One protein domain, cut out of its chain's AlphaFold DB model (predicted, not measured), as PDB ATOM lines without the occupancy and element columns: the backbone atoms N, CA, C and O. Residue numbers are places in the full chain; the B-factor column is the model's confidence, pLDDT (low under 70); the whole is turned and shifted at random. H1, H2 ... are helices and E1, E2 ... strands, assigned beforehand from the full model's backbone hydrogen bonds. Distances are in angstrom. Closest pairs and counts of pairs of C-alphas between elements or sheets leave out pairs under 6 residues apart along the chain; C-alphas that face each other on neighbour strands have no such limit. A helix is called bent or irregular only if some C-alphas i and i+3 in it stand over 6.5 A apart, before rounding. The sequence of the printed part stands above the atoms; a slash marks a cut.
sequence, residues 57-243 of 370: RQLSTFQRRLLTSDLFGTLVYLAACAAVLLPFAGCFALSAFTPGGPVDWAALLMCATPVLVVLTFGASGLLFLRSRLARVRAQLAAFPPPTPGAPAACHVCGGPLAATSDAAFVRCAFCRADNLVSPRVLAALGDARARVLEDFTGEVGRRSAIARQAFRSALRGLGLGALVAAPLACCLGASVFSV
ATOM      1  N   ARG A  57       3.003 -36.556  30.108       88.12
ATOM      2  CA  ARG A  57       3.522 -36.994  28.802       88.12
ATOM      3  C   ARG A  57       2.532 -36.781  27.655       88.12
ATOM      4  O   ARG A  57       2.846 -37.065  26.503       88.12
ATOM      5  N   GLN A  58       1.338 -36.296  27.981       92.94
ATOM      6  CA  GLN A  58       0.291 -35.984  27.022       92.94
ATOM      7  C   GLN A  58       0.283 -34.486  26.723       92.94
ATOM      8  O   GLN A  58       0.526 -33.649  27.605       92.94
ATOM      9  N   LEU A  59       0.012 -34.173  25.462       92.69
ATOM     10  CA  LEU A  59      -0.171 -32.827  24.942       92.69
ATOM     11  C   LEU A  59      -1.659 -32.486  24.941       92.69
ATOM     12  O   LEU A  59      -2.499 -33.336  24.636       92.69
ATOM     13  N   SER A  60      -1.984 -31.231  25.239       93.44
ATOM     14  CA  SER A  60      -3.352 -30.739  25.079       93.44
ATOM     15  C   SER A  60      -3.743 -30.667  23.598       93.44
ATOM     16  O   SER A  60      -2.889 -30.577  22.712       93.44
ATOM     17  N   THR A  61      -5.045 -30.654  23.309       93.00
ATOM     18  CA  THR A  61      -5.568 -30.523  21.937       93.00
ATOM     19  C   THR A  61      -5.038 -29.269  21.239       93.00
ATOM     20  O   THR A  61      -4.669 -29.317  20.066       93.00
ATOM     21  N   PHE A  62      -4.921 -28.161  21.977       90.88
ATOM     22  CA  PHE A  62      -4.340 -26.915  21.479       90.88
ATOM     23  C   PHE A  62      -2.859 -27.077  21.102       90.88
ATOM     24  O   PHE A  62      -2.459 -26.701  20.003       90.88
ATOM     25  N   GLN A  63      -2.053 -27.702  21.969       91.69
ATOM     26  CA  GLN A  63      -0.633 -27.957  21.695       91.69
ATOM     27  C   GLN A  63      -0.438 -28.853  20.472       91.69
ATOM     28  O   GLN A  63       0.447 -28.594  19.658       91.69
ATOM     29  N   ARG A  64      -1.282 -29.879  20.314       93.50
ATOM     30  CA  ARG A  64      -1.260 -30.745  19.131       93.50
ATOM     31  C   ARG A  64      -1.519 -29.941  17.862       93.50
ATOM     32  O   ARG A  64      -0.698 -30.005  16.956       93.50
ATOM     33  N   ARG A  65      -2.582 -29.126  17.828       92.88
ATOM     34  CA  ARG A  65      -2.897 -28.264  16.672       92.88
ATOM     35  C   ARG A  65      -1.761 -27.296  16.339       92.88
ATOM     36  O   ARG A  65      -1.426 -27.143  15.167       92.88
ATOM     37  N   LEU A  66      -1.133 -26.698  17.354       91.19
ATOM     38  CA  LEU A  66       0.014 -25.802  17.174       91.19
ATOM     39  C   LEU A  66       1.227 -26.517  16.555       91.19
ATOM     40  O   LEU A  66       1.961 -25.945  15.754       91.19
ATOM     41  N   LEU A  67       1.445 -27.783  16.914       91.56
ATOM     42  CA  LEU A  67       2.554 -28.576  16.392       91.56
ATOM     43  C   LEU A  67       2.263 -29.177  15.012       91.56
ATOM     44  O   LEU A  67       3.216 -29.360  14.261       91.56
ATOM     45  N   THR A  68       1.004 -29.455  14.661       90.94
ATOM     46  CA  THR A  68       0.642 -30.010  13.344       90.94
ATOM     47  C   THR A  68       0.443 -28.956  12.260       90.94
ATOM     48  O   THR A  68       0.686 -29.256  11.097       90.94
ATOM     49  N   SER A  69      -0.031 -27.756  12.607       91.81
ATOM     50  CA  SER A  69      -0.392 -26.719  11.633       91.81
ATOM     51  C   SER A  69       0.457 -25.465  11.817       91.81
ATOM     52  O   SER A  69       0.269 -24.698  12.764       91.81
ATOM     53  N   ASP A  70       1.373 -25.231  10.874       89.12
ATOM     54  CA  ASP A  70       2.176 -24.002  10.828       89.12
ATOM     55  C   ASP A  70       1.302 -22.758  10.602       89.12
ATOM     56  O   ASP A  70       1.592 -21.689  11.146       89.12
ATOM     57  N   LEU A  71       0.197 -22.908   9.858       91.56
ATOM     58  CA  LEU A  71      -0.785 -21.846   9.653       91.56
ATOM     59  C   LEU A  71      -1.463 -21.471  10.972       91.56
ATOM     60  O   LEU A  71      -1.502 -20.295  11.309       91.56
ATOM     61  N   PHE A  72      -1.936 -22.452  11.752       91.06
ATOM     62  CA  PHE A  72      -2.593 -22.179  13.034       91.06
ATOM     63  C   PHE A  72      -1.658 -21.445  14.003       91.06
ATOM     64  O   PHE A  72      -2.058 -20.453  14.606       91.06
ATOM     65  N   GLY A  73      -0.396 -21.876  14.110       86.00
ATOM     66  CA  GLY A  73       0.590 -21.173  14.935       86.00
ATOM     67  C   GLY A  73       0.887 -19.755  14.454       86.00
ATOM     68  O   GLY A  73       0.994 -18.847  15.274       86.00
ATOM     69  N   THR A  74       0.952 -19.550  13.136       88.88
ATOM     70  CA  THR A  74       1.139 -18.217  12.545       88.88
ATOM     71  C   THR A  74      -0.080 -17.322  12.798       88.88
ATOM     72  O   THR A  74       0.093 -16.180  13.201       88.88
ATOM     73  N   LEU A  75      -1.305 -17.836  12.656       90.81
ATOM     74  CA  LEU A  75      -2.540 -17.086  12.917       90.81
ATOM     75  C   LEU A  75      -2.685 -16.691  14.388       90.81
ATOM     76  O   LEU A  75      -2.978 -15.537  14.675       90.81
ATOM     77  N   VAL A  76      -2.438 -17.615  15.324       86.06
ATOM     78  CA  VAL A  76      -2.463 -17.308  16.766       86.06
ATOM     79  C   VAL A  76      -1.435 -16.226  17.105       86.06
ATOM     80  O   VAL A  76      -1.721 -15.326  17.890       86.06
ATOM     81  N   TYR A  77      -0.252 -16.286  16.488       86.38
ATOM     82  CA  TYR A  77       0.788 -15.281  16.675       86.38
ATOM     83  C   TYR A  77       0.387 -13.907  16.118       86.38
ATOM     84  O   TYR A  77       0.482 -12.907  16.825       86.38
ATOM     85  N   LEU A  78      -0.121 -13.858  14.883       88.44
ATOM     86  CA  LEU A  78      -0.588 -12.619  14.255       88.44
ATOM     87  C   LEU A  78      -1.764 -11.998  15.014       88.44
ATOM     88  O   LEU A  78      -1.786 -10.786  15.194       88.44
ATOM     89  N   ALA A  79      -2.699 -12.812  15.513       87.62
ATOM     90  CA  ALA A  79      -3.798 -12.341  16.352       87.62
ATOM     91  C   ALA A  79      -3.284 -11.695  17.648       87.62
ATOM     92  O   ALA A  79      -3.787 -10.648  18.053       87.62
ATOM     93  N   ALA A  80      -2.247 -12.267  18.271       84.94
ATOM     94  CA  ALA A  80      -1.606 -11.664  19.436       84.94
ATOM     95  C   ALA A  80      -0.923 -10.328  19.089       84.94
ATOM     96  O   ALA A  80      -1.110  -9.352  19.809       84.94
ATOM     97  N   CYS A  81      -0.191 -10.243  17.971       85.19
ATOM     98  CA  CYS A  81       0.401  -8.984  17.502       85.19
ATOM     99  C   CYS A  81      -0.662  -7.915  17.197       85.19
ATOM    100  O   CYS A  81      -0.505  -6.765  17.598       85.19
ATOM    101  N   ALA A  82      -1.759  -8.293  16.536       87.75
ATOM    102  CA  ALA A  82      -2.868  -7.392  16.235       87.75
ATOM    103  C   ALA A  82      -3.541  -6.870  17.513       87.75
ATOM    104  O   ALA A  82      -3.813  -5.677  17.617       87.75
ATOM    105  N   ALA A  83      -3.735  -7.730  18.518       84.75
ATOM    106  CA  ALA A  83      -4.288  -7.325  19.808       84.75
ATOM    107  C   ALA A  83      -3.421  -6.268  20.518       84.75
ATOM    108  O   ALA A  83      -3.960  -5.363  21.148       84.75
ATOM    109  N   VAL A  84      -2.091  -6.338  20.374       81.94
ATOM    110  CA  VAL A  84      -1.162  -5.326  20.911       81.94
ATOM    111  C   VAL A  84      -1.254  -3.997  20.156       81.94
ATOM    112  O   VAL A  84      -1.029  -2.948  20.753       81.94
ATOM    113  N   LEU A  85      -1.611  -4.014  18.870       85.06
ATOM    114  CA  LEU A  85      -1.756  -2.806  18.050       85.06
ATOM    115  C   LEU A  85      -3.102  -2.087  18.232       85.06
ATOM    116  O   LEU A  85      -3.190  -0.897  17.934       85.06
ATOM    117  N   LEU A  86      -4.139  -2.765  18.740       85.75
ATOM    118  CA  LEU A  86      -5.480  -2.187  18.909       85.75
ATOM    119  C   LEU A  86      -5.510  -0.871  19.717       85.75
ATOM    120  O   LEU A  86      -6.151   0.072  19.252       85.75
ATOM    121  N   PRO A  87      -4.817  -0.736  20.867       80.50
ATOM    122  CA  PRO A  87      -4.789   0.526  21.610       80.50
ATOM    123  C   PRO A  87      -4.195   1.685  20.800       80.50
ATOM    124  O   PRO A  87      -4.710   2.797  20.855       80.50
ATOM    125  N   PHE A  88      -3.158   1.420  19.997       79.94
ATOM    126  CA  PHE A  88      -2.512   2.429  19.152       79.94
ATOM    127  C   PHE A  88      -3.428   2.898  18.033       79.94
ATOM    128  O   PHE A  88      -3.519   4.095  17.776       79.94
ATOM    129  N   ALA A  89      -4.152   1.965  17.409       83.38
ATOM    130  CA  ALA A  89      -5.178   2.303  16.431       83.38
ATOM    131  C   ALA A  89      -6.277   3.182  17.054       83.38
ATOM    132  O   ALA A  89      -6.720   4.142  16.428       83.38
ATOM    133  N   GLY A  90      -6.665   2.907  18.306       81.44
ATOM    134  CA  GLY A  90      -7.599   3.735  19.071       81.44
ATOM    135  C   GLY A  90      -7.071   5.149  19.337       81.44
ATOM    136  O   GLY A  90      -7.763   6.120  19.041       81.44
ATOM    137  N   CYS A  91      -5.836   5.284  19.834       78.06
ATOM    138  CA  CYS A  91      -5.194   6.588  20.041       78.06
ATOM    139  C   CYS A  91      -5.082   7.383  18.734       78.06
ATOM    140  O   CYS A  91      -5.365   8.579  18.718       78.06
ATOM    141  N   PHE A  92      -4.714   6.718  17.636       80.19
ATOM    142  CA  PHE A  92      -4.650   7.342  16.321       80.19
ATOM    143  C   PHE A  92      -6.023   7.847  15.872       80.19
ATOM    144  O   PHE A  92      -6.148   9.016  15.506       80.19
ATOM    145  N   ALA A  93      -7.060   7.012  15.970       82.19
ATOM    146  CA  ALA A  93      -8.421   7.410  15.631       82.19
ATOM    147  C   ALA A  93      -8.865   8.631  16.450       82.19
ATOM    148  O   ALA A  93      -9.350   9.598  15.873       82.19
ATOM    149  N   LEU A  94      -8.620   8.640  17.767       79.94
ATOM    150  CA  LEU A  94      -8.929   9.784  18.633       79.94
ATOM    151  C   LEU A  94      -8.168  11.052  18.223       79.94
ATOM    152  O   LEU A  94      -8.763  12.127  18.181       79.94
ATOM    153  N   SER A  95      -6.884  10.936  17.870       74.31
ATOM    154  CA  SER A  95      -6.091  12.082  17.405       74.31
ATOM    155  C   SER A  95      -6.603  12.652  16.079       74.31
ATOM    156  O   SER A  95      -6.641  13.869  15.915       74.31
ATOM    157  N   ALA A  96      -7.091  11.804  15.169       76.25
ATOM    158  CA  ALA A  96      -7.646  12.236  13.887       76.25
ATOM    159  C   ALA A  96      -8.927  13.077  14.040       76.25
ATOM    160  O   ALA A  96      -9.241  13.881  13.166       76.25
ATOM    161  N   PHE A  97      -9.647  12.926  15.157       78.44
ATOM    162  CA  PHE A  97     -10.820  13.741  15.473       78.44
ATOM    163  C   PHE A  97     -10.489  15.071  16.151       78.44
ATOM    164  O   PHE A  97     -11.394  15.885  16.308       78.44
ATOM    165  N   THR A  98      -9.235  15.324  16.549       72.56
ATOM    166  CA  THR A  98      -8.856  16.622  17.124       72.56
ATOM    167  C   THR A  98      -8.680  17.664  16.012       72.56
ATOM    168  O   THR A  98      -7.791  17.540  15.169       72.56
ATOM    169  N   PRO A  99      -9.531  18.705  15.952       58.59
ATOM    170  CA  PRO A  99      -9.485  19.677  14.874       58.59
ATOM    171  C   PRO A  99      -8.349  20.679  15.115       58.59
ATOM    172  O   PRO A  99      -8.582  21.753  15.670       58.59
ATOM    173  N   GLY A 100      -7.131  20.398  14.634       55.59
ATOM    174  CA  GLY A 100      -6.101  21.438  14.538       55.59
ATOM    175  C   GLY A 100      -4.673  21.034  14.221       55.59
ATOM    176  O   GLY A 100      -3.930  20.647  15.108       55.59
ATOM    177  N   GLY A 101      -4.270  21.308  12.976       51.91
ATOM    178  CA  GLY A 101      -2.876  21.430  12.552       51.91
ATOM    179  C   GLY A 101      -2.546  20.572  11.326       51.91
ATOM    180  O   GLY A 101      -3.208  19.555  11.113       51.91
ATOM    181  N   PRO A 102      -1.553  20.965  10.502       52.94
ATOM    182  CA  PRO A 102      -0.923  20.030   9.571       52.94
ATOM    183  C   PRO A 102      -0.481  18.799  10.362       52.94
ATOM    184  O   PRO A 102      -0.120  18.940  11.527       52.94
ATOM    185  N   VAL A 103      -0.557  17.612   9.753       59.94
ATOM    186  CA  VAL A 103      -0.181  16.347  10.398       59.94
ATOM    187  C   VAL A 103       1.201  16.528  11.016       59.94
ATOM    188  O   VAL A 103       2.198  16.589  10.297       59.94
ATOM    189  N   ASP A 104       1.245  16.714  12.335       72.06
ATOM    190  CA  ASP A 104       2.493  16.955  13.034       72.06
ATOM    191  C   ASP A 104       3.341  15.705  12.809       72.06
ATOM    192  O   ASP A 104       2.875  14.579  13.025       72.06
ATOM    193  N   TRP A 105       4.568  15.870  12.321       66.56
ATOM    194  CA  TRP A 105       5.486  14.750  12.138       66.56
ATOM    195  C   TRP A 105       5.621  13.946  13.435       66.56
ATOM    196  O   TRP A 105       5.796  12.730  13.378       66.56
ATOM    197  N   ALA A 106       5.438  14.590  14.595       68.94
ATOM    198  CA  ALA A 106       5.332  13.923  15.884       68.94
ATOM    199  C   ALA A 106       4.162  12.923  15.958       68.94
ATOM    200  O   ALA A 106       4.364  11.796  16.407       68.94
ATOM    201  N   ALA A 107       2.966  13.277  15.480       73.88
ATOM    202  CA  ALA A 107       1.811  12.375  15.448       73.88
ATOM    203  C   ALA A 107       2.046  11.195  14.492       73.88
ATOM    204  O   ALA A 107       1.755  10.046  14.838       73.88
ATOM    205  N   LEU A 108       2.636  11.455  13.320       76.19
ATOM    206  CA  LEU A 108       2.978  10.404  12.361       76.19
ATOM    207  C   LEU A 108       4.025   9.438  12.934       76.19
ATOM    208  O   LEU A 108       3.848   8.224  12.847       76.19
ATOM    209  N   LEU A 109       5.076   9.958  13.577       75.12
ATOM    210  CA  LEU A 109       6.088   9.150  14.262       75.12
ATOM    211  C   LEU A 109       5.474   8.344  15.411       75.12
ATOM    212  O   LEU A 109       5.702   7.141  15.497       75.12
ATOM    213  N   MET A 110       4.622   8.960  16.233       74.06
ATOM    214  CA  MET A 110       3.946   8.282  17.343       74.06
ATOM    215  C   MET A 110       3.084   7.102  16.871       74.06
ATOM    216  O   MET A 110       2.958   6.112  17.588       74.06
ATOM    217  N   CYS A 111       2.531   7.172  15.657       76.06
ATOM    218  CA  CYS A 111       1.725   6.099  15.074       76.06
ATOM    219  C   CYS A 111       2.562   5.060  14.324       76.06
ATOM    220  O   CYS A 111       2.288   3.861  14.404       76.06
ATOM    221  N   ALA A 112       3.604   5.496  13.614       79.94
ATOM    222  CA  ALA A 112       4.476   4.613  12.855       79.94
ATOM    223  C   ALA A 112       5.373   3.766  13.770       79.94
ATOM    224  O   ALA A 112       5.579   2.583  13.501       79.94
ATOM    225  N   THR A 113       5.886   4.333  14.867       79.69
ATOM    226  CA  THR A 113       6.831   3.645  15.758       79.69
ATOM    227  C   THR A 113       6.265   2.341  16.342       79.69
ATOM    228  O   THR A 113       6.929   1.316  16.192       79.69
ATOM    229  N   PRO A 114       5.055   2.291  16.935       78.62
ATOM    230  CA  PRO A 114       4.470   1.047  17.439       78.62
ATOM    231  C   PRO A 114       4.296  -0.016  16.353       78.62
ATOM    232  O   PRO A 114       4.586  -1.187  16.587       78.62
ATOM    233  N   VAL A 115       3.876   0.388  15.149       83.88
ATOM    234  CA  VAL A 115       3.713  -0.526  14.012       83.88
ATOM    235  C   VAL A 115       5.063  -1.104  13.599       83.88
ATOM    236  O   VAL A 115       5.195  -2.321  13.491       83.88
ATOM    237  N   LEU A 116       6.090  -0.267  13.437       82.75
ATOM    238  CA  LEU A 116       7.442  -0.713  13.088       82.75
ATOM    239  C   LEU A 116       8.044  -1.622  14.168       82.75
ATOM    240  O   LEU A 116       8.658  -2.638  13.840       82.75
ATOM    241  N   VAL A 117       7.830  -1.313  15.448       80.31
ATOM    242  CA  VAL A 117       8.246  -2.162  16.575       80.31
ATOM    243  C   VAL A 117       7.535  -3.516  16.512       80.31
ATOM    244  O   VAL A 117       8.189  -4.555  16.547       80.31
ATOM    245  N   VAL A 118       6.213  -3.548  16.342       84.81
ATOM    246  CA  VAL A 118       5.480  -4.820  16.244       84.81
ATOM    247  C   VAL A 118       5.870  -5.602  14.994       84.81
ATOM    248  O   VAL A 118       5.969  -6.818  15.073       84.81
ATOM    249  N   LEU A 119       6.151  -4.958  13.860       84.81
ATOM    250  CA  LEU A 119       6.603  -5.654  12.652       84.81
ATOM    251  C   LEU A 119       8.001  -6.256  12.829       84.81
ATOM    252  O   LEU A 119       8.209  -7.427  12.512       84.81
ATOM    253  N   THR A 120       8.948  -5.487  13.368       76.75
ATOM    254  CA  THR A 120      10.337  -5.933  13.569       76.75
ATOM    255  C   THR A 120      10.427  -7.023  14.634       76.75
ATOM    256  O   THR A 120      10.841  -8.147  14.339       76.75
ATOM    257  N   PHE A 121       9.959  -6.749  15.855       80.69
ATOM    258  CA  PHE A 121       9.949  -7.734  16.938       80.69
ATOM    259  C   PHE A 121       8.965  -8.877  16.673       80.69
ATOM    260  O   PHE A 121       9.217 -10.007  17.095       80.69
ATOM    261  N   GLY A 122       7.880  -8.616  15.942       82.94
ATOM    262  CA  GLY A 122       6.918  -9.622  15.503       82.94
ATOM    263  C   GLY A 122       7.534 -10.630  14.538       82.94
ATOM    264  O   GLY A 122       7.435 -11.840  14.734       82.94
ATOM    265  N   ALA A 123       8.241 -10.156  13.512       83.56
ATOM    266  CA  ALA A 123       8.936 -11.034  12.576       83.56
ATOM    267  C   ALA A 123      10.001 -11.880  13.293       83.56
ATOM    268  O   ALA A 123      10.020 -13.108  13.152       83.56
ATOM    269  N   SER A 124      10.839 -11.257  14.130       78.75
ATOM    270  CA  SER A 124      11.846 -11.972  14.924       78.75
ATOM    271  C   SER A 124      11.218 -12.981  15.889       78.75
ATOM    272  O   SER A 124      11.687 -14.116  15.993       78.75
ATOM    273  N   GLY A 125      10.128 -12.607  16.563       83.44
ATOM    274  CA  GLY A 125       9.393 -13.476  17.475       83.44
ATOM    275  C   GLY A 125       8.736 -14.658  16.765       83.44
ATOM    276  O   GLY A 125       8.785 -15.776  17.281       83.44
ATOM    277  N   LEU A 126       8.207 -14.464  15.554       87.12
ATOM    278  CA  LEU A 126       7.658 -15.540  14.728       87.12
ATOM    279  C   LEU A 126       8.747 -16.528  14.295       87.12
ATOM    280  O   LEU A 126       8.555 -17.742  14.401       87.12
ATOM    281  N   LEU A 127       9.901 -16.033  13.838       87.19
ATOM    282  CA  LEU A 127      11.045 -16.879  13.484       87.19
ATOM    283  C   LEU A 127      11.546 -17.664  14.701       87.19
ATOM    284  O   LEU A 127      11.761 -18.879  14.623       87.19
ATOM    285  N   PHE A 128      11.657 -16.999  15.852       84.19
ATOM    286  CA  PHE A 128      12.020 -17.642  17.107       84.19
ATOM    287  C   PHE A 128      11.003 -18.722  17.498       84.19
ATOM    288  O   PHE A 128      11.401 -19.855  17.777       84.19
ATOM    289  N   LEU A 129       9.701 -18.426  17.447       84.81
ATOM    290  CA  LEU A 129       8.632 -19.383  17.726       84.81
ATOM    291  C   LEU A 129       8.715 -20.596  16.794       84.81
ATOM    292  O   LEU A 129       8.696 -21.728  17.272       84.81
ATOM    293  N   ARG A 130       8.885 -20.380  15.485       89.50
ATOM    294  CA  ARG A 130       9.052 -21.456  14.495       89.50
ATOM    295  C   ARG A 130      10.263 -22.329  14.806       89.50
ATOM    296  O   ARG A 130      10.140 -23.552  14.817       89.50
ATOM    297  N   SER A 131      11.401 -21.725  15.146       86.31
ATOM    298  CA  SER A 131      12.610 -22.470  15.523       86.31
ATOM    299  C   SER A 131      12.403 -23.315  16.789       86.31
ATOM    300  O   SER A 131      12.836 -24.467  16.863       86.31
ATOM    301  N   ARG A 132      11.683 -22.780  17.785       85.75
ATOM    302  CA  ARG A 132      11.360 -23.487  19.029       85.75
ATOM    303  C   ARG A 132      10.377 -24.621  18.782       85.75
ATOM    304  O   ARG A 132      10.605 -25.721  19.278       85.75
ATOM    305  N   LEU A 133       9.338 -24.389  17.982       88.44
ATOM    306  CA  LEU A 133       8.389 -25.425  17.585       88.44
ATOM    307  C   LEU A 133       9.077 -26.531  16.787       88.44
ATOM    308  O   LEU A 133       8.825 -27.696  17.067       88.44
ATOM    309  N   ALA A 134      10.003 -26.208  15.880       88.56
ATOM    310  CA  ALA A 134      10.795 -27.208  15.165       88.56
ATOM    311  C   ALA A 134      11.602 -28.100  16.128       88.56
ATOM    312  O   ALA A 134      11.565 -29.324  16.009       88.56
ATOM    313  N   ARG A 135      12.251 -27.513  17.145       87.44
ATOM    314  CA  ARG A 135      12.956 -28.284  18.189       87.44
ATOM    315  C   ARG A 135      12.005 -29.164  19.003       87.44
ATOM    316  O   ARG A 135      12.320 -30.322  19.258       87.44
ATOM    317  N   VAL A 136      10.838 -28.645  19.386       89.19
ATOM    318  CA  VAL A 136       9.824 -29.417  20.125       89.19
ATOM    319  C   VAL A 136       9.274 -30.565  19.270       89.19
ATOM    320  O   VAL A 136       9.148 -31.683  19.764       89.19
ATOM    321  N   ARG A 137       9.013 -30.336  17.977       91.56
ATOM    322  CA  ARG A 137       8.609 -31.380  17.019       91.56
ATOM    323  C   ARG A 137       9.667 -32.474  16.923       91.56
ATOM    324  O   ARG A 137       9.314 -33.641  17.019       91.56
ATOM    325  N   ALA A 138      10.943 -32.105  16.814       89.12
ATOM    326  CA  ALA A 138      12.049 -33.059  16.776       89.12
ATOM    327  C   ALA A 138      12.156 -33.903  18.059       89.12
ATOM    328  O   ALA A 138      12.458 -35.093  17.993       89.12
ATOM    329  N   GLN A 139      11.879 -33.311  19.225       88.94
ATOM    330  CA  GLN A 139      11.886 -34.019  20.510       88.94
ATOM    331  C   GLN A 139      10.700 -34.976  20.683       88.94
ATOM    332  O   GLN A 139      10.863 -36.023  21.302       88.94
ATOM    333  N   LEU A 140       9.528 -34.623  20.148       93.06
ATOM    334  CA  LEU A 140       8.299 -35.424  20.232       93.06
ATOM    335  C   LEU A 140       8.156 -36.448  19.102       93.06
ATOM    336  O   LEU A 140       7.247 -37.282  19.132       93.06
ATOM    337  N   ALA A 141       8.992 -36.350  18.074       94.25
ATOM    338  CA  ALA A 141       8.927 -37.225  16.923       94.25
ATOM    339  C   ALA A 141       9.246 -38.665  17.305       94.25
ATOM    340  O   ALA A 141      10.240 -38.937  17.983       94.25
ATOM    341  N   ALA A 142       8.407 -39.585  16.828       94.56
ATOM    342  CA  ALA A 142       8.669 -41.010  16.946       94.56
ATOM    343  C   ALA A 142      10.035 -41.366  16.337       94.56
ATOM    344  O   ALA A 142      10.545 -40.686  15.443       94.56
ATOM    345  N   PHE A 143      10.632 -42.458  16.807       91.62
ATOM    346  CA  PHE A 143      11.755 -43.046  16.094       91.62
ATOM    347  C   PHE A 143      11.252 -43.583  14.750       91.62
ATOM    348  O   PHE A 143      10.255 -44.317  14.744       91.62
ATOM    349  N   PRO A 144      11.915 -43.227  13.633       90.69
ATOM    350  CA  PRO A 144      11.532 -43.736  12.328       90.69
ATOM    351  C   PRO A 144      11.654 -45.265  12.314       90.69
ATOM    352  O   PRO A 144      12.478 -45.822  13.054       90.69
ATOM    353  N   PRO A 145      10.825 -45.952  11.518       89.56
ATOM    354  CA  PRO A 145      10.909 -47.396  11.406       89.56
ATOM    355  C   PRO A 145      12.261 -47.812  10.800       89.56
ATOM    356  O   PRO A 145      12.772 -47.114   9.922       89.56
ATOM    357  N   PRO A 146      12.862 -48.926  11.258       83.25
ATOM    358  CA  PRO A 146      14.171 -49.377  10.774       83.25
ATOM    359  C   PRO A 146      14.132 -49.844   9.314       83.25
ATOM    360  O   PRO A 146      15.147 -49.799   8.626       83.25
ATOM    361  N   THR A 147      12.967 -50.287   8.848       86.31
ATOM    362  CA  THR A 147      12.711 -50.700   7.469       86.31
ATOM    363  C   THR A 147      11.362 -50.147   7.004       86.31
ATOM    364  O   THR A 147      10.457 -49.968   7.829       86.31
ATOM    365  N   PRO A 148      11.184 -49.873   5.698       86.31
ATOM    366  CA  PRO A 148       9.880 -49.514   5.146       86.31
ATOM    367  C   PRO A 148       8.810 -50.548   5.528       86.31
ATOM    368  O   PRO A 148       9.040 -51.752   5.429       86.31
ATOM    369  N   GLY A 149       7.654 -50.083   6.005       86.62
ATOM    370  CA  GLY A 149       6.547 -50.938   6.454       86.62
ATOM    371  C   GLY A 149       6.621 -51.408   7.914       86.62
ATOM    372  O   GLY A 149       5.598 -51.819   8.460       86.62
ATOM    373  N   ALA A 150       7.770 -51.301   8.593       88.56
ATOM    374  CA  ALA A 150       7.837 -51.563  10.031       88.56
ATOM    375  C   ALA A 150       7.138 -50.444  10.836       88.56
ATOM    376  O   ALA A 150       7.062 -49.300  10.378       88.56
ATOM    377  N   PRO A 151       6.631 -50.730  12.051       91.94
ATOM    378  CA  PRO A 151       6.043 -49.699  12.894       91.94
ATOM    379  C   PRO A 151       7.117 -48.733  13.407       91.94
ATOM    380  O   PRO A 151       8.211 -49.138  13.808       91.94
ATOM    381  N   ALA A 152       6.781 -47.443  13.456       93.44
ATOM    382  CA  ALA A 152       7.582 -46.455  14.169       93.44
ATOM    383  C   ALA A 152       7.640 -46.797  15.670       93.44
ATOM    384  O   ALA A 152       6.719 -47.403  16.225       93.44
ATOM    385  N   ALA A 153       8.704 -46.380  16.352       93.81
ATOM    386  CA  ALA A 153       8.883 -46.639  17.781       93.81
ATOM    387  C   ALA A 153       8.682 -45.369  18.618       93.81
ATOM    388  O   ALA A 153       9.009 -44.256  18.209       93.81
ATOM    389  N   CYS A 154       8.150 -45.521  19.828       94.81
ATOM    390  CA  CYS A 154       7.892 -44.408  20.733       94.81
ATOM    391  C   CYS A 154       9.187 -43.665  21.097       94.81
ATOM    392  O   CYS A 154      10.163 -44.289  21.511       94.81
ATOM    393  N   HIS A 155       9.173 -42.331  21.035       93.12
ATOM    394  CA  HIS A 155      10.337 -41.490  21.346       93.12
ATOM    395  C   HIS A 155      10.780 -41.565  22.816       93.12
ATOM    396  O   HIS A 155      11.934 -41.270  23.121       93.12
ATOM    397  N   VAL A 156       9.871 -41.970  23.716       91.94
ATOM    398  CA  VAL A 156      10.130 -42.098  25.157       91.94
ATOM    399  C   VAL A 156      10.526 -43.515  25.542       91.94
ATOM    400  O   VAL A 156      11.553 -43.689  26.172       91.94
ATOM    401  N   CYS A 157       9.726 -44.540  25.223       92.88
ATOM    402  CA  CYS A 157      10.003 -45.903  25.699       92.88
ATOM    403  C   CYS A 157      10.577 -46.848  24.637       92.88
ATOM    404  O   CYS A 157      10.945 -47.973  24.964       92.88
ATOM    405  N   GLY A 158      10.623 -46.436  23.368       92.62
ATOM    406  CA  GLY A 158      11.034 -47.292  22.254       92.62
ATOM    407  C   GLY A 158      10.026 -48.378  21.860       92.62
ATOM    408  O   GLY A 158      10.301 -49.117  20.925       92.62
ATOM    409  N   GLY A 159       8.875 -48.482  22.535       93.69
ATOM    410  CA  GLY A 159       7.847 -49.474  22.205       93.69
ATOM    411  C   GLY A 159       7.171 -49.197  20.855       93.69
ATOM    412  O   GLY A 159       7.089 -48.030  20.457       93.69
ATOM    413  N   PRO A 160       6.667 -50.232  20.160       94.56
ATOM    414  CA  PRO A 160       6.047 -50.080  18.846       94.56
ATOM    415  C   PRO A 160       4.790 -49.206  18.923       94.56
ATOM    416  O   PRO A 160       4.004 -49.293  19.873       94.56
ATOM    417  N   LEU A 161       4.611 -48.338  17.929       94.88
ATOM    418  CA  LEU A 161       3.409 -47.531  17.751       94.88
ATOM    419  C   LEU A 161       2.475 -48.229  16.761       94.88
ATOM    420  O   LEU A 161       2.927 -48.758  15.748       94.88
ATOM    421  N   ALA A 162       1.173 -48.217  17.053       90.50
ATOM    422  CA  ALA A 162       0.173 -48.700  16.109       90.50
ATOM    423  C   ALA A 162       0.228 -47.837  14.841       90.50
ATOM    424  O   ALA A 162       0.211 -46.606  14.930       90.50
ATOM    425  N   ALA A 163       0.323 -48.479  13.678       74.62
ATOM    426  CA  ALA A 163       0.259 -47.787  12.404       74.62
ATOM    427  C   ALA A 163      -1.137 -47.170  12.257       74.62
ATOM    428  O   ALA A 163      -2.140 -47.878  12.249       74.62
ATOM    429  N   THR A 164      -1.205 -45.846  12.171       72.88
ATOM    430  CA  THR A 164      -2.438 -45.125  11.843       72.88
ATOM    431  C   THR A 164      -2.144 -44.234  10.653       72.88
ATOM    432  O   THR A 164      -1.218 -43.425  10.731       72.88
ATOM    433  N   SER A 165      -2.907 -44.399   9.574       65.31
ATOM    434  CA  SER A 165      -2.650 -43.775   8.272       65.31
ATOM    435  C   SER A 165      -2.682 -42.246   8.304       65.31
ATOM    436  O   SER A 165      -1.883 -41.627   7.611       65.31
ATOM    437  N   ASP A 166      -3.525 -41.634   9.147       76.44
ATOM    438  CA  ASP A 166      -3.832 -40.197   9.011       76.44
ATOM    439  C   ASP A 166      -3.600 -39.352  10.269       76.44
ATOM    440  O   ASP A 166      -3.643 -38.118  10.231       76.44
ATOM    441  N   ALA A 167      -3.328 -39.976  11.415       83.88
ATOM    442  CA  ALA A 167      -3.117 -39.223  12.640       83.88
ATOM    443  C   ALA A 167      -1.680 -38.691  12.704       83.88
ATOM    444  O   ALA A 167      -0.730 -39.448  12.864       83.88
ATOM    445  N   ALA A 168      -1.509 -37.366  12.690       92.06
ATOM    446  CA  ALA A 168      -0.198 -36.749  12.917       92.06
ATOM    447  C   ALA A 168       0.401 -37.101  14.296       92.06
ATOM    448  O   ALA A 168       1.619 -37.069  14.464       92.06
ATOM    449  N   PHE A 169      -0.445 -37.439  15.278       94.31
ATOM    450  CA  PHE A 169      -0.039 -37.849  16.618       94.31
ATOM    451  C   PHE A 169      -0.579 -39.233  16.974       94.31
ATOM    452  O   PHE A 169      -1.786 -39.456  16.912       94.31
ATOM    453  N   VAL A 170       0.298 -40.109  17.469       95.31
ATOM    454  CA  VAL A 170      -0.059 -41.439  17.980       95.31
ATOM    455  C   VAL A 170       0.339 -41.558  19.443       95.31
ATOM    456  O   VAL A 170       1.464 -41.243  19.844       95.31
ATOM    457  N   ARG A 171      -0.596 -42.029  20.269       95.44
ATOM    458  CA  ARG A 171      -0.344 -42.283  21.687       95.44
ATOM    459  C   ARG A 171       0.227 -43.684  21.868       95.44
ATOM    460  O   ARG A 171      -0.359 -44.659  21.420       95.44
ATOM    461  N   CYS A 172       1.359 -43.785  22.559       95.19
ATOM    462  CA  CYS A 172       1.970 -45.077  22.855       95.19
ATOM    463  C   CYS A 172       1.088 -45.890  23.818       95.19
ATOM    464  O   CYS A 172       0.735 -45.392  24.888       95.19
ATOM    465  N   ALA A 173       0.790 -47.147  23.483       94.81
ATOM    466  CA  ALA A 173       0.006 -48.039  24.340       94.81
ATOM    467  C   ALA A 173       0.697 -48.340  25.687       94.81
ATOM    468  O   ALA A 173       0.025 -48.492  26.703       94.81
ATOM    469  N   PHE A 174       2.037 -48.348  25.712       93.00
ATOM    470  CA  PHE A 174       2.832 -48.678  26.900       93.00
ATOM    471  C   PHE A 174       2.986 -47.489  27.855       93.00
ATOM    472  O   PHE A 174       2.519 -47.518  28.988       93.00
ATOM    473  N   CYS A 175       3.640 -46.411  27.407       93.75
ATOM    474  CA  CYS A 175       3.985 -45.281  28.281       93.75
ATOM    475  C   CYS A 175       3.009 -44.097  28.192       93.75
ATOM    476  O   CYS A 175       3.205 -43.084  28.863       93.75
ATOM    477  N   ARG A 176       1.982 -44.187  27.335       95.25
ATOM    478  CA  ARG A 176       0.976 -43.140  27.075       95.25
ATOM    479  C   ARG A 176       1.523 -41.773  26.645       95.25
ATOM    480  O   ARG A 176       0.774 -40.796  26.674       95.25
ATOM    481  N   ALA A 177       2.784 -41.701  26.220       94.94
ATOM    482  CA  ALA A 177       3.348 -40.505  25.606       94.94
ATOM    483  C   ALA A 177       2.739 -40.267  24.220       94.94
ATOM    484  O   ALA A 177       2.498 -41.220  23.470       94.94
ATOM    485  N   ASP A 178       2.511 -39.000  23.882       96.00
ATOM    486  CA  ASP A 178       2.101 -38.599  22.536       96.00
ATOM    487  C   ASP A 178       3.337 -38.517  21.625       96.00
ATOM    488  O   ASP A 178       4.335 -37.901  21.991       96.00
ATOM    489  N   ASN A 179       3.284 -39.141  20.448       95.31
ATOM    490  CA  ASN A 179       4.386 -39.185  19.487       95.31
ATOM    491  C   ASN A 179       3.953 -38.523  18.186       95.31
ATOM    492  O   ASN A 179       2.892 -38.853  17.660       95.31
ATOM    493  N   LEU A 180       4.774 -37.621  17.661       95.00
ATOM    494  CA  LEU A 180       4.557 -37.007  16.357       95.00
ATOM    495  C   LEU A 180       5.050 -37.976  15.269       95.00
ATOM    496  O   LEU A 180       6.234 -38.303  15.224       95.00
ATOM    497  N   VAL A 181       4.140 -38.447  14.417       94.38
ATOM    498  CA  VAL A 181       4.409 -39.429  13.343       94.38
ATOM    499  C   VAL A 181       4.193 -38.839  11.943       94.38
ATOM    500  O   VAL A 181       4.086 -39.569  10.965       94.38
ATOM    501  N   SER A 182       4.139 -37.507  11.830       90.75
ATOM    502  CA  SER A 182       4.009 -36.815  10.543       90.75
ATOM    503  C   SER A 182       5.117 -37.252   9.565       90.75
ATOM    504  O   SER A 182       6.296 -37.121   9.918       90.75
ATOM    505  N   PRO A 183       4.781 -37.690   8.332       87.88
ATOM    506  CA  PRO A 183       5.764 -38.158   7.351       87.88
ATOM    507  C   PRO A 183       6.883 -37.147   7.081       87.88
ATOM    508  O   PRO A 183       8.053 -37.513   7.040       87.88
ATOM    509  N   ARG A 184       6.540 -35.852   6.997       86.81
ATOM    510  CA  ARG A 184       7.513 -34.765   6.788       86.81
ATOM    511  C   ARG A 184       8.546 -34.679   7.911       86.81
ATOM    512  O   ARG A 184       9.719 -34.438   7.654       86.81
ATOM    513  N   VAL A 185       8.112 -34.870   9.158       87.31
ATOM    514  CA  VAL A 185       8.996 -34.793  10.330       87.31
ATOM    515  C   VAL A 185       9.877 -36.033  10.425       87.31
ATOM    516  O   VAL A 185      11.062 -35.910  10.723       87.31
ATOM    517  N   LEU A 186       9.319 -37.215  10.149       88.12
ATOM    518  CA  LEU A 186      10.085 -38.462  10.146       88.12
ATOM    519  C   LEU A 186      11.149 -38.476   9.041       88.12
ATOM    520  O   LEU A 186      12.276 -38.873   9.325       88.12
ATOM    521  N   ALA A 187      10.829 -37.976   7.843       86.06
ATOM    522  CA  ALA A 187      11.793 -37.822   6.754       86.06
ATOM    523  C   ALA A 187      12.949 -36.885   7.151       86.06
ATOM    524  O   ALA A 187      14.104 -37.299   7.150       86.06
ATOM    525  N   ALA A 188      12.635 -35.670   7.621       84.88
ATOM    526  CA  ALA A 188      13.649 -34.693   8.029       84.88
ATOM    527  C   ALA A 188      14.560 -35.196   9.167       84.88
ATOM    528  O   ALA A 188      15.739 -34.845   9.241       84.88
ATOM    529  N   LEU A 189      14.025 -36.015  10.078       81.88
ATOM    530  CA  LEU A 189      14.810 -36.608  11.158       81.88
ATOM    531  C   LEU A 189      15.635 -37.809  10.719       81.88
ATOM    532  O   LEU A 189      16.687 -38.020  11.318       81.88
ATOM    533  N   GLY A 190      15.182 -38.579   9.728       77.38
ATOM    534  CA  GLY A 190      15.974 -39.653   9.126       77.38
ATOM    535  C   GLY A 190      17.318 -39.120   8.631       77.38
ATOM    536  O   GLY A 190      18.366 -39.620   9.040       77.38
ATOM    537  N   ASP A 191      17.279 -38.014   7.888       74.25
ATOM    538  CA  ASP A 191      18.468 -37.371   7.319       74.25
ATOM    539  C   ASP A 191      19.382 -36.753   8.389       74.25
ATOM    540  O   ASP A 191      20.611 -36.831   8.308       74.25
ATOM    541  N   ALA A 192      18.794 -36.143   9.425       69.69
ATOM    542  CA  ALA A 192      19.546 -35.495  10.498       69.69
ATOM    543  C   ALA A 192      20.198 -36.500  11.465       69.69
ATOM    544  O   ALA A 192      21.297 -36.256  11.970       69.69
ATOM    545  N   ARG A 193      19.545 -37.639  11.744       64.62
ATOM    546  CA  ARG A 193      20.058 -38.642  12.696       64.62
ATOM    547  C   ARG A 193      21.217 -39.464  12.169       64.62
ATOM    548  O   ARG A 193      21.970 -39.978  12.992       64.62
ATOM    549  N   ALA A 194      21.408 -39.531  10.854       58.34
ATOM    550  CA  ALA A 194      22.606 -40.124  10.267       58.34
ATOM    551  C   ALA A 194      23.911 -39.448  10.754       58.34
ATOM    552  O   ALA A 194      24.985 -40.001  10.548       58.34
ATOM    553  N   ARG A 195      23.833 -38.278  11.415       48.50
ATOM    554  CA  ARG A 195      24.996 -37.449  11.769       48.50
ATOM    555  C   ARG A 195      25.302 -37.301  13.268       48.50
ATOM    556  O   ARG A 195      26.297 -36.667  13.586       48.50
ATOM    557  N   VAL A 196      24.490 -37.815  14.203       48.38
ATOM    558  CA  VAL A 196      24.670 -37.518  15.649       48.38
ATOM    559  C   VAL A 196      24.415 -38.747  16.525       48.38
ATOM    560  O   VAL A 196      23.258 -39.083  16.800       48.38
ATOM    561  N   LEU A 197      25.482 -39.395  17.011       50.28
ATOM    562  CA  LEU A 197      25.383 -40.476  17.999       50.28
ATOM    563  C   LEU A 197      26.615 -40.569  18.929       50.28
ATOM    564  O   LEU A 197      27.249 -41.614  18.982       50.28
ATOM    565  N   GLU A 198      26.945 -39.508  19.679       51.03
ATOM    566  CA  GLU A 198      28.079 -39.554  20.632       51.03
ATOM    567  C   GLU A 198      27.808 -39.111  22.081       51.03
ATOM    568  O   GLU A 198      28.674 -39.322  22.918       51.03
ATOM    569  N   ASP A 199      26.621 -38.618  22.461       52.38
ATOM    570  CA  ASP A 199      26.414 -38.156  23.849       52.38
ATOM    571  C   ASP A 199      25.051 -38.580  24.429       52.38
ATOM    572  O   ASP A 199      23.987 -38.184  23.939       52.38
ATOM    573  N   PHE A 200      25.071 -39.486  25.417       55.16
ATOM    574  CA  PHE A 200      23.934 -40.375  25.715       55.16
ATOM    575  C   PHE A 200      23.389 -40.297  27.144       55.16
ATOM    576  O   PHE A 200      22.178 -40.398  27.350       55.16
ATOM    577  N   THR A 201      24.234 -40.131  28.154       46.78
ATOM    578  CA  THR A 201      23.834 -40.352  29.555       46.78
ATOM    579  C   THR A 201      23.226 -39.114  30.218       46.78
ATOM    580  O   THR A 201      22.358 -39.255  31.077       46.78
ATOM    581  N   GLY A 202      23.558 -37.899  29.765       54.75
ATOM    582  CA  GLY A 202      22.981 -36.657  30.307       54.75
ATOM    583  C   GLY A 202      21.558 -36.326  29.822       54.75
ATOM    584  O   GLY A 202      20.854 -35.502  30.409       54.75
ATOM    585  N   GLU A 203      21.101 -36.962  28.746       61.66
ATOM    586  CA  GLU A 203      20.032 -36.409  27.910       61.66
ATOM    587  C   GLU A 203      18.629 -36.976  28.233       61.66
ATOM    588  O   GLU A 203      17.608 -36.321  28.009       61.66
ATOM    589  N   VAL A 204      18.546 -38.172  28.828       60.78
ATOM    590  CA  VAL A 204      17.268 -38.870  29.097       60.78
ATOM    591  C   VAL A 204      16.461 -38.202  30.219       60.78
ATOM    592  O   VAL A 204      15.250 -38.014  30.077       60.78
ATOM    593  N   GLY A 205      17.123 -37.766  31.295       59.78
ATOM    594  CA  GLY A 205      16.477 -37.020  32.383       59.78
ATOM    595  C   GLY A 205      16.020 -35.626  31.944       59.78
ATOM    596  O   GLY A 205      14.915 -35.190  32.269       59.78
ATOM    597  N   ARG A 206      16.828 -34.954  31.113       61.88
ATOM    598  CA  ARG A 206      16.533 -33.614  30.591       61.88
ATOM    599  C   ARG A 206      15.338 -33.626  29.626       61.88
ATOM    600  O   ARG A 206      14.451 -32.779  29.740       61.88
ATOM    601  N   ARG A 207      15.250 -34.599  28.711       64.50
ATOM    602  CA  ARG A 207      14.244 -34.612  27.626       64.50
ATOM    603  C   ARG A 207      12.783 -34.661  28.086       64.50
ATOM    604  O   ARG A 207      11.941 -34.043  27.438       64.50
ATOM    605  N   SER A 208      12.464 -35.322  29.201       60.84
ATOM    606  CA  SER A 208      11.071 -35.424  29.676       60.84
ATOM    607  C   SER A 208      10.547 -34.135  30.336       60.84
ATOM    608  O   SER A 208       9.361 -33.817  30.218       60.84
ATOM    609  N   ALA A 209      11.423 -33.348  30.971       62.47
ATOM    610  CA  ALA A 209      11.077 -32.058  31.576       62.47
ATOM    611  C   ALA A 209      11.138 -30.892  30.567       62.47
ATOM    612  O   ALA A 209      10.338 -29.950  30.645       62.47
ATOM    613  N   ILE A 210      12.044 -30.972  29.580       62.94
ATOM    614  CA  ILE A 210      12.298 -29.891  28.619       62.94
ATOM    615  C   ILE A 210      11.071 -29.568  27.767       62.94
ATOM    616  O   ILE A 210      10.821 -28.390  27.563       62.94
ATOM    617  N   ALA A 211      10.265 -30.528  27.303       62.09
ATOM    618  CA  ALA A 211       9.186 -30.208  26.356       62.09
ATOM    619  C   ALA A 211       8.166 -29.194  26.922       62.09
ATOM    620  O   ALA A 211       7.758 -28.255  26.237       62.09
ATOM    621  N   ARG A 212       7.801 -29.316  28.207       64.19
ATOM    622  CA  ARG A 212       6.906 -28.354  28.879       64.19
ATOM    623  C   ARG A 212       7.621 -27.103  29.344       64.19
ATOM    624  O   ARG A 212       7.038 -26.024  29.274       64.19
ATOM    625  N   GLN A 213       8.852 -27.233  29.831       70.38
ATOM    626  CA  GLN A 213       9.624 -26.081  30.284       70.38
ATOM    627  C   GLN A 213      10.025 -25.184  29.110       70.38
ATOM    628  O   GLN A 213       9.964 -23.974  29.259       70.38
ATOM    629  N   ALA A 214      10.308 -25.758  27.939       67.44
ATOM    630  CA  ALA A 214      10.520 -25.065  26.671       67.44
ATOM    631  C   ALA A 214       9.243 -24.383  26.178       67.44
ATOM    632  O   ALA A 214       9.314 -23.270  25.676       67.44
ATOM    633  N   PHE A 215       8.068 -24.998  26.364       67.31
ATOM    634  CA  PHE A 215       6.794 -24.344  26.054       67.31
ATOM    635  C   PHE A 215       6.518 -23.166  26.995       67.31
ATOM    636  O   PHE A 215       6.158 -22.082  26.545       67.31
ATOM    637  N   ARG A 216       6.728 -23.351  28.305       69.25
ATOM    638  CA  ARG A 216       6.565 -22.288  29.309       69.25
ATOM    639  C   ARG A 216       7.603 -21.183  29.153       69.25
ATOM    640  O   ARG A 216       7.259 -20.030  29.359       69.25
ATOM    641  N   SER A 217       8.844 -21.500  28.795       67.44
ATOM    642  CA  SER A 217       9.886 -20.500  28.547       67.44
ATOM    643  C   SER A 217       9.741 -19.838  27.182       67.44
ATOM    644  O   SER A 217      10.087 -18.673  27.067       67.44
ATOM    645  N   ALA A 218       9.164 -20.503  26.177       63.44
ATOM    646  CA  ALA A 218       8.746 -19.849  24.938       63.44
ATOM    647  C   ALA A 218       7.603 -18.856  25.203       63.44
ATOM    648  O   ALA A 218       7.657 -17.736  24.715       63.44
ATOM    649  N   LEU A 219       6.627 -19.226  26.042       64.56
ATOM    650  CA  LEU A 219       5.529 -18.345  26.461       64.56
ATOM    651  C   LEU A 219       5.964 -17.223  27.417       64.56
ATOM    652  O   LEU A 219       5.376 -16.154  27.373       64.56
ATOM    653  N   ARG A 220       6.971 -17.443  28.272       65.88
ATOM    654  CA  ARG A 220       7.539 -16.409  29.162       65.88
ATOM    655  C   ARG A 220       8.575 -15.522  28.464       65.88
ATOM    656  O   ARG A 220       8.688 -14.353  28.799       65.88
ATOM    657  N   GLY A 221       9.346 -16.089  27.535       56.25
ATOM    658  CA  GLY A 221      10.337 -15.396  26.705       56.25
ATOM    659  C   GLY A 221       9.696 -14.585  25.580       56.25
ATOM    660  O   GLY A 221      10.254 -13.576  25.163       56.25
ATOM    661  N   LEU A 222       8.473 -14.945  25.172       56.31
ATOM    662  CA  LEU A 222       7.473 -13.975  24.727       56.31
ATOM    663  C   LEU A 222       7.141 -13.093  25.931       56.31
ATOM    664  O   LEU A 222       6.134 -13.293  26.602       56.31
ATOM    665  N   GLY A 223       8.040 -12.164  26.248       52.88
ATOM    666  CA  GLY A 223       7.865 -11.141  27.264       52.88
ATOM    667  C   GLY A 223       6.728 -10.207  26.874       52.88
ATOM    668  O   GLY A 223       6.968  -9.044  26.581       52.88
ATOM    669  N   LEU A 224       5.495 -10.718  26.886       56.47
ATOM    670  CA  LEU A 224       4.255  -9.964  26.758       56.47
ATOM    671  C   LEU A 224       4.246  -8.816  27.766       56.47
ATOM    672  O   LEU A 224       3.784  -7.739  27.440       56.47
ATOM    673  N   GLY A 225       4.846  -9.000  28.947       56.47
ATOM    674  CA  GLY A 225       5.029  -7.919  29.912       56.47
ATOM    675  C   GLY A 225       5.817  -6.736  29.345       56.47
ATOM    676  O   GLY A 225       5.320  -5.623  29.378       56.47
ATOM    677  N   ALA A 226       7.002  -6.953  28.768       57.25
ATOM    678  CA  ALA A 226       7.838  -5.860  28.258       57.25
ATOM    679  C   ALA A 226       7.354  -5.318  26.898       57.25
ATOM    680  O   ALA A 226       7.362  -4.108  26.683       57.25
ATOM    681  N   LEU A 227       6.884  -6.201  26.007       59.91
ATOM    682  CA  LEU A 227       6.343  -5.837  24.691       59.91
ATOM    683  C   LEU A 227       4.990  -5.124  24.768       59.91
ATOM    684  O   LEU A 227       4.659  -4.393  23.844       59.91
ATOM    685  N   VAL A 228       4.213  -5.318  25.838       62.56
ATOM    686  CA  VAL A 228       2.942  -4.605  26.045       62.56
ATOM    687  C   VAL A 228       3.131  -3.408  26.971       62.56
ATOM    688  O   VAL A 228       2.617  -2.338  26.666       62.56
ATOM    689  N   ALA A 229       3.893  -3.529  28.062       65.94
ATOM    690  CA  ALA A 229       4.010  -2.443  29.036       65.94
ATOM    691  C   ALA A 229       4.763  -1.228  28.492       65.94
ATOM    692  O   ALA A 229       4.332  -0.111  28.752       65.94
ATOM    693  N   ALA A 230       5.851  -1.404  27.731       66.38
ATOM    694  CA  ALA A 230       6.616  -0.255  27.241       66.38
ATOM    695  C   ALA A 230       5.826   0.588  26.220       66.38
ATOM    696  O   ALA A 230       5.748   1.806  26.395       66.38
ATOM    697  N   PRO A 231       5.157  -0.008  25.214       66.19
ATOM    698  CA  PRO A 231       4.323   0.762  24.299       66.19
ATOM    699  C   PRO A 231       3.095   1.363  25.000       66.19
ATOM    700  O   PRO A 231       2.748   2.509  24.731       66.19
ATOM    701  N   LEU A 232       2.462   0.631  25.925       68.31
ATOM    702  CA  LEU A 232       1.303   1.124  26.674       68.31
ATOM    703  C   LEU A 232       1.675   2.297  27.594       68.31
ATOM    704  O   LEU A 232       0.945   3.282  27.645       68.31
ATOM    705  N   ALA A 233       2.826   2.230  28.268       72.19
ATOM    706  CA  ALA A 233       3.360   3.328  29.070       72.19
ATOM    707  C   ALA A 233       3.696   4.549  28.204       72.19
ATOM    708  O   ALA A 233       3.416   5.673  28.609       72.19
ATOM    709  N   CYS A 234       4.228   4.340  26.995       72.50
ATOM    710  CA  CYS A 234       4.485   5.418  26.042       72.50
ATOM    711  C   CYS A 234       3.176   6.076  25.568       72.50
ATOM    712  O   CYS A 234       3.053   7.297  25.600       72.50
ATOM    713  N   CYS A 235       2.161   5.276  25.224       71.31
ATOM    714  CA  CYS A 235       0.824   5.764  24.871       71.31
ATOM    715  C   CYS A 235       0.160   6.535  26.013       71.31
ATOM    716  O   CYS A 235      -0.390   7.611  25.784       71.31
ATOM    717  N   LEU A 236       0.216   6.007  27.239       75.38
ATOM    718  CA  LEU A 236      -0.297   6.683  28.430       75.38
ATOM    719  C   LEU A 236       0.452   7.993  28.674       75.38
ATOM    720  O   LEU A 236      -0.190   9.017  28.874       75.38
ATOM    721  N   GLY A 237       1.783   7.990  28.576       74.81
ATOM    722  CA  GLY A 237       2.608   9.189  28.708       74.81
ATOM    723  C   GLY A 237       2.257  10.258  27.673       74.81
ATOM    724  O   GLY A 237       2.038  11.408  28.041       74.81
ATOM    725  N   ALA A 238       2.119   9.881  26.399       72.06
ATOM    726  CA  ALA A 238       1.740  10.800  25.326       72.06
ATOM    727  C   ALA A 238       0.304  11.324  25.478       72.06
ATOM    728  O   ALA A 238       0.052  12.505  25.248       72.06
ATOM    729  N   SER A 239      -0.630  10.473  25.911       70.69
ATOM    730  CA  SER A 239      -2.024  10.867  26.153       70.69
ATOM    731  C   SER A 239      -2.125  11.831  27.334       70.69
ATOM    732  O   SER A 239      -2.762  12.871  27.214       70.69
ATOM    733  N   VAL A 240      -1.443  11.536  28.447       74.88
ATOM    734  CA  VAL A 240      -1.358  12.428  29.613       74.88
ATOM    735  C   VAL A 240      -0.708  13.750  29.217       74.88
ATOM    736  O   VAL A 240      -1.254  14.802  29.524       74.88
ATOM    737  N   PHE A 241       0.396  13.717  28.467       72.81
ATOM    738  CA  PHE A 241       1.060  14.921  27.974       72.81
ATOM    739  C   PHE A 241       0.149  15.755  27.058       72.81
ATOM    740  O   PHE A 241       0.072  16.973  27.202       72.81
ATOM    741  N   SER A 242      -0.590  15.115  26.148       70.88
ATOM    742  CA  SER A 242      -1.540  15.790  25.255       70.88
ATOM    743  C   SER A 242      -2.707  16.414  26.024       70.88
ATOM    744  O   SER A 242      -3.049  17.571  25.784       70.88
ATOM    745  N   VAL A 243      -3.277  15.697  26.999       73.44
ATOM    746  CA  VAL A 243      -4.326  16.231  27.879       73.44
ATOM    747  C   VAL A 243      -3.785  17.414  28.681       73.44
ATOM    748  O   VAL A 243      -4.400  18.474  28.670       73.44
TER     749      VAL A 243
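AT A GLANCE: This is residues 57 to 243 of the 370 residues of an uncharacterized protein of Myxococcales bacterium (UniProt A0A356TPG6). A long rod of lengthwise helices with a small head at one end: H3 runs along most of it, the bent helix H2 follows one side of H3, and H5 and then H6 make a third line along it. The head holds the little hairpin of strands E1 and E2, the crosswise helix H4 and the unnamed residues 141 to 168, while short H1 stands crosswise near that end. The printed part has 187 residues, with six named helices and two named strands in the order H1 H2 H3 E1 E2 H4 H5 H6; the sheet E1 - E2 is antiparallel and the class is mostly helix. The whole is loose, with a radius of gyration of the C-alphas of 23.0 A and spans of 75 by 34 by 28 A; residues 97 to 106 and 194 to 203 stick out.

HOW THE PARTS SIT: H2, residues 70 to 96, was assigned as one helix by its hydrogen bonds but is bent, with C-alphas 84 and 87 6.9 A apart; its arms H2a, residues 70 to 84, and H2b, residues 87 to 96, stand at a steep tilt of 48 degrees. H1, residues 61 to 68, and H2a touch only at the corner, the closest C-alphas being those of Leu 66 and Gly 73, 5.2 A. H3, residues 105 to 140, touches H2a with residues 118 to 126 alone, opposite ways at a shallow tilt of 31 degrees (closest C-alphas Cys 81 and Val 118, 6.7 A). H2b and H3 form a helical hairpin at a shallow tilt of 18 degrees, their closest C-alphas those of Phe 92 and Cys 111, 6.6 A. The hairpin E1, residues 169 to 171, and E2, residues 178 to 180, is antiparallel, with N 170 and O 179 within hydrogen-bond range at 2.9 A. H4, residues 183 to 193, only just touches H3, with 3 pairs of C-alphas within 8 A, the closest Ala 138 and Leu 189 at 7.2 A. H5, residues 203 to 221, touches H3 opposite ways at a shallow tilt of 16 degrees, the closest C-alphas being those of Val 136 and Ala 211, 6.3 A. H6, residues 224 to 243, forms an up and down bundle with H2b and H3, each running against the one before. Every O i to N i+4 pair is within hydrogen-bond range in H1, H2a, H2b and H4, against 30 of 32 in H3, 11 of 15 in H5 and 15 of 16 in H6.

IN THESE COORDINATES: H1 begins at C-alpha 61, (-5.568, -30.523, 21.937). H3 measures 50.9 A, H5 23.2 A and H6 27.6 A from first to last C-alpha. H6 ends at C-alpha 243, (-4.326, 16.231, 27.879).

THE WHOLE: The C-alphas of Gly 100 and Thr 147, the two farthest apart, are 74.9 A apart. The printed part has no cut, and the link H3 to E1 is long. Mean pLDDT of the printed part is 79.1, with 48 residues under 70, among them 192 to 212 and 214 to 232.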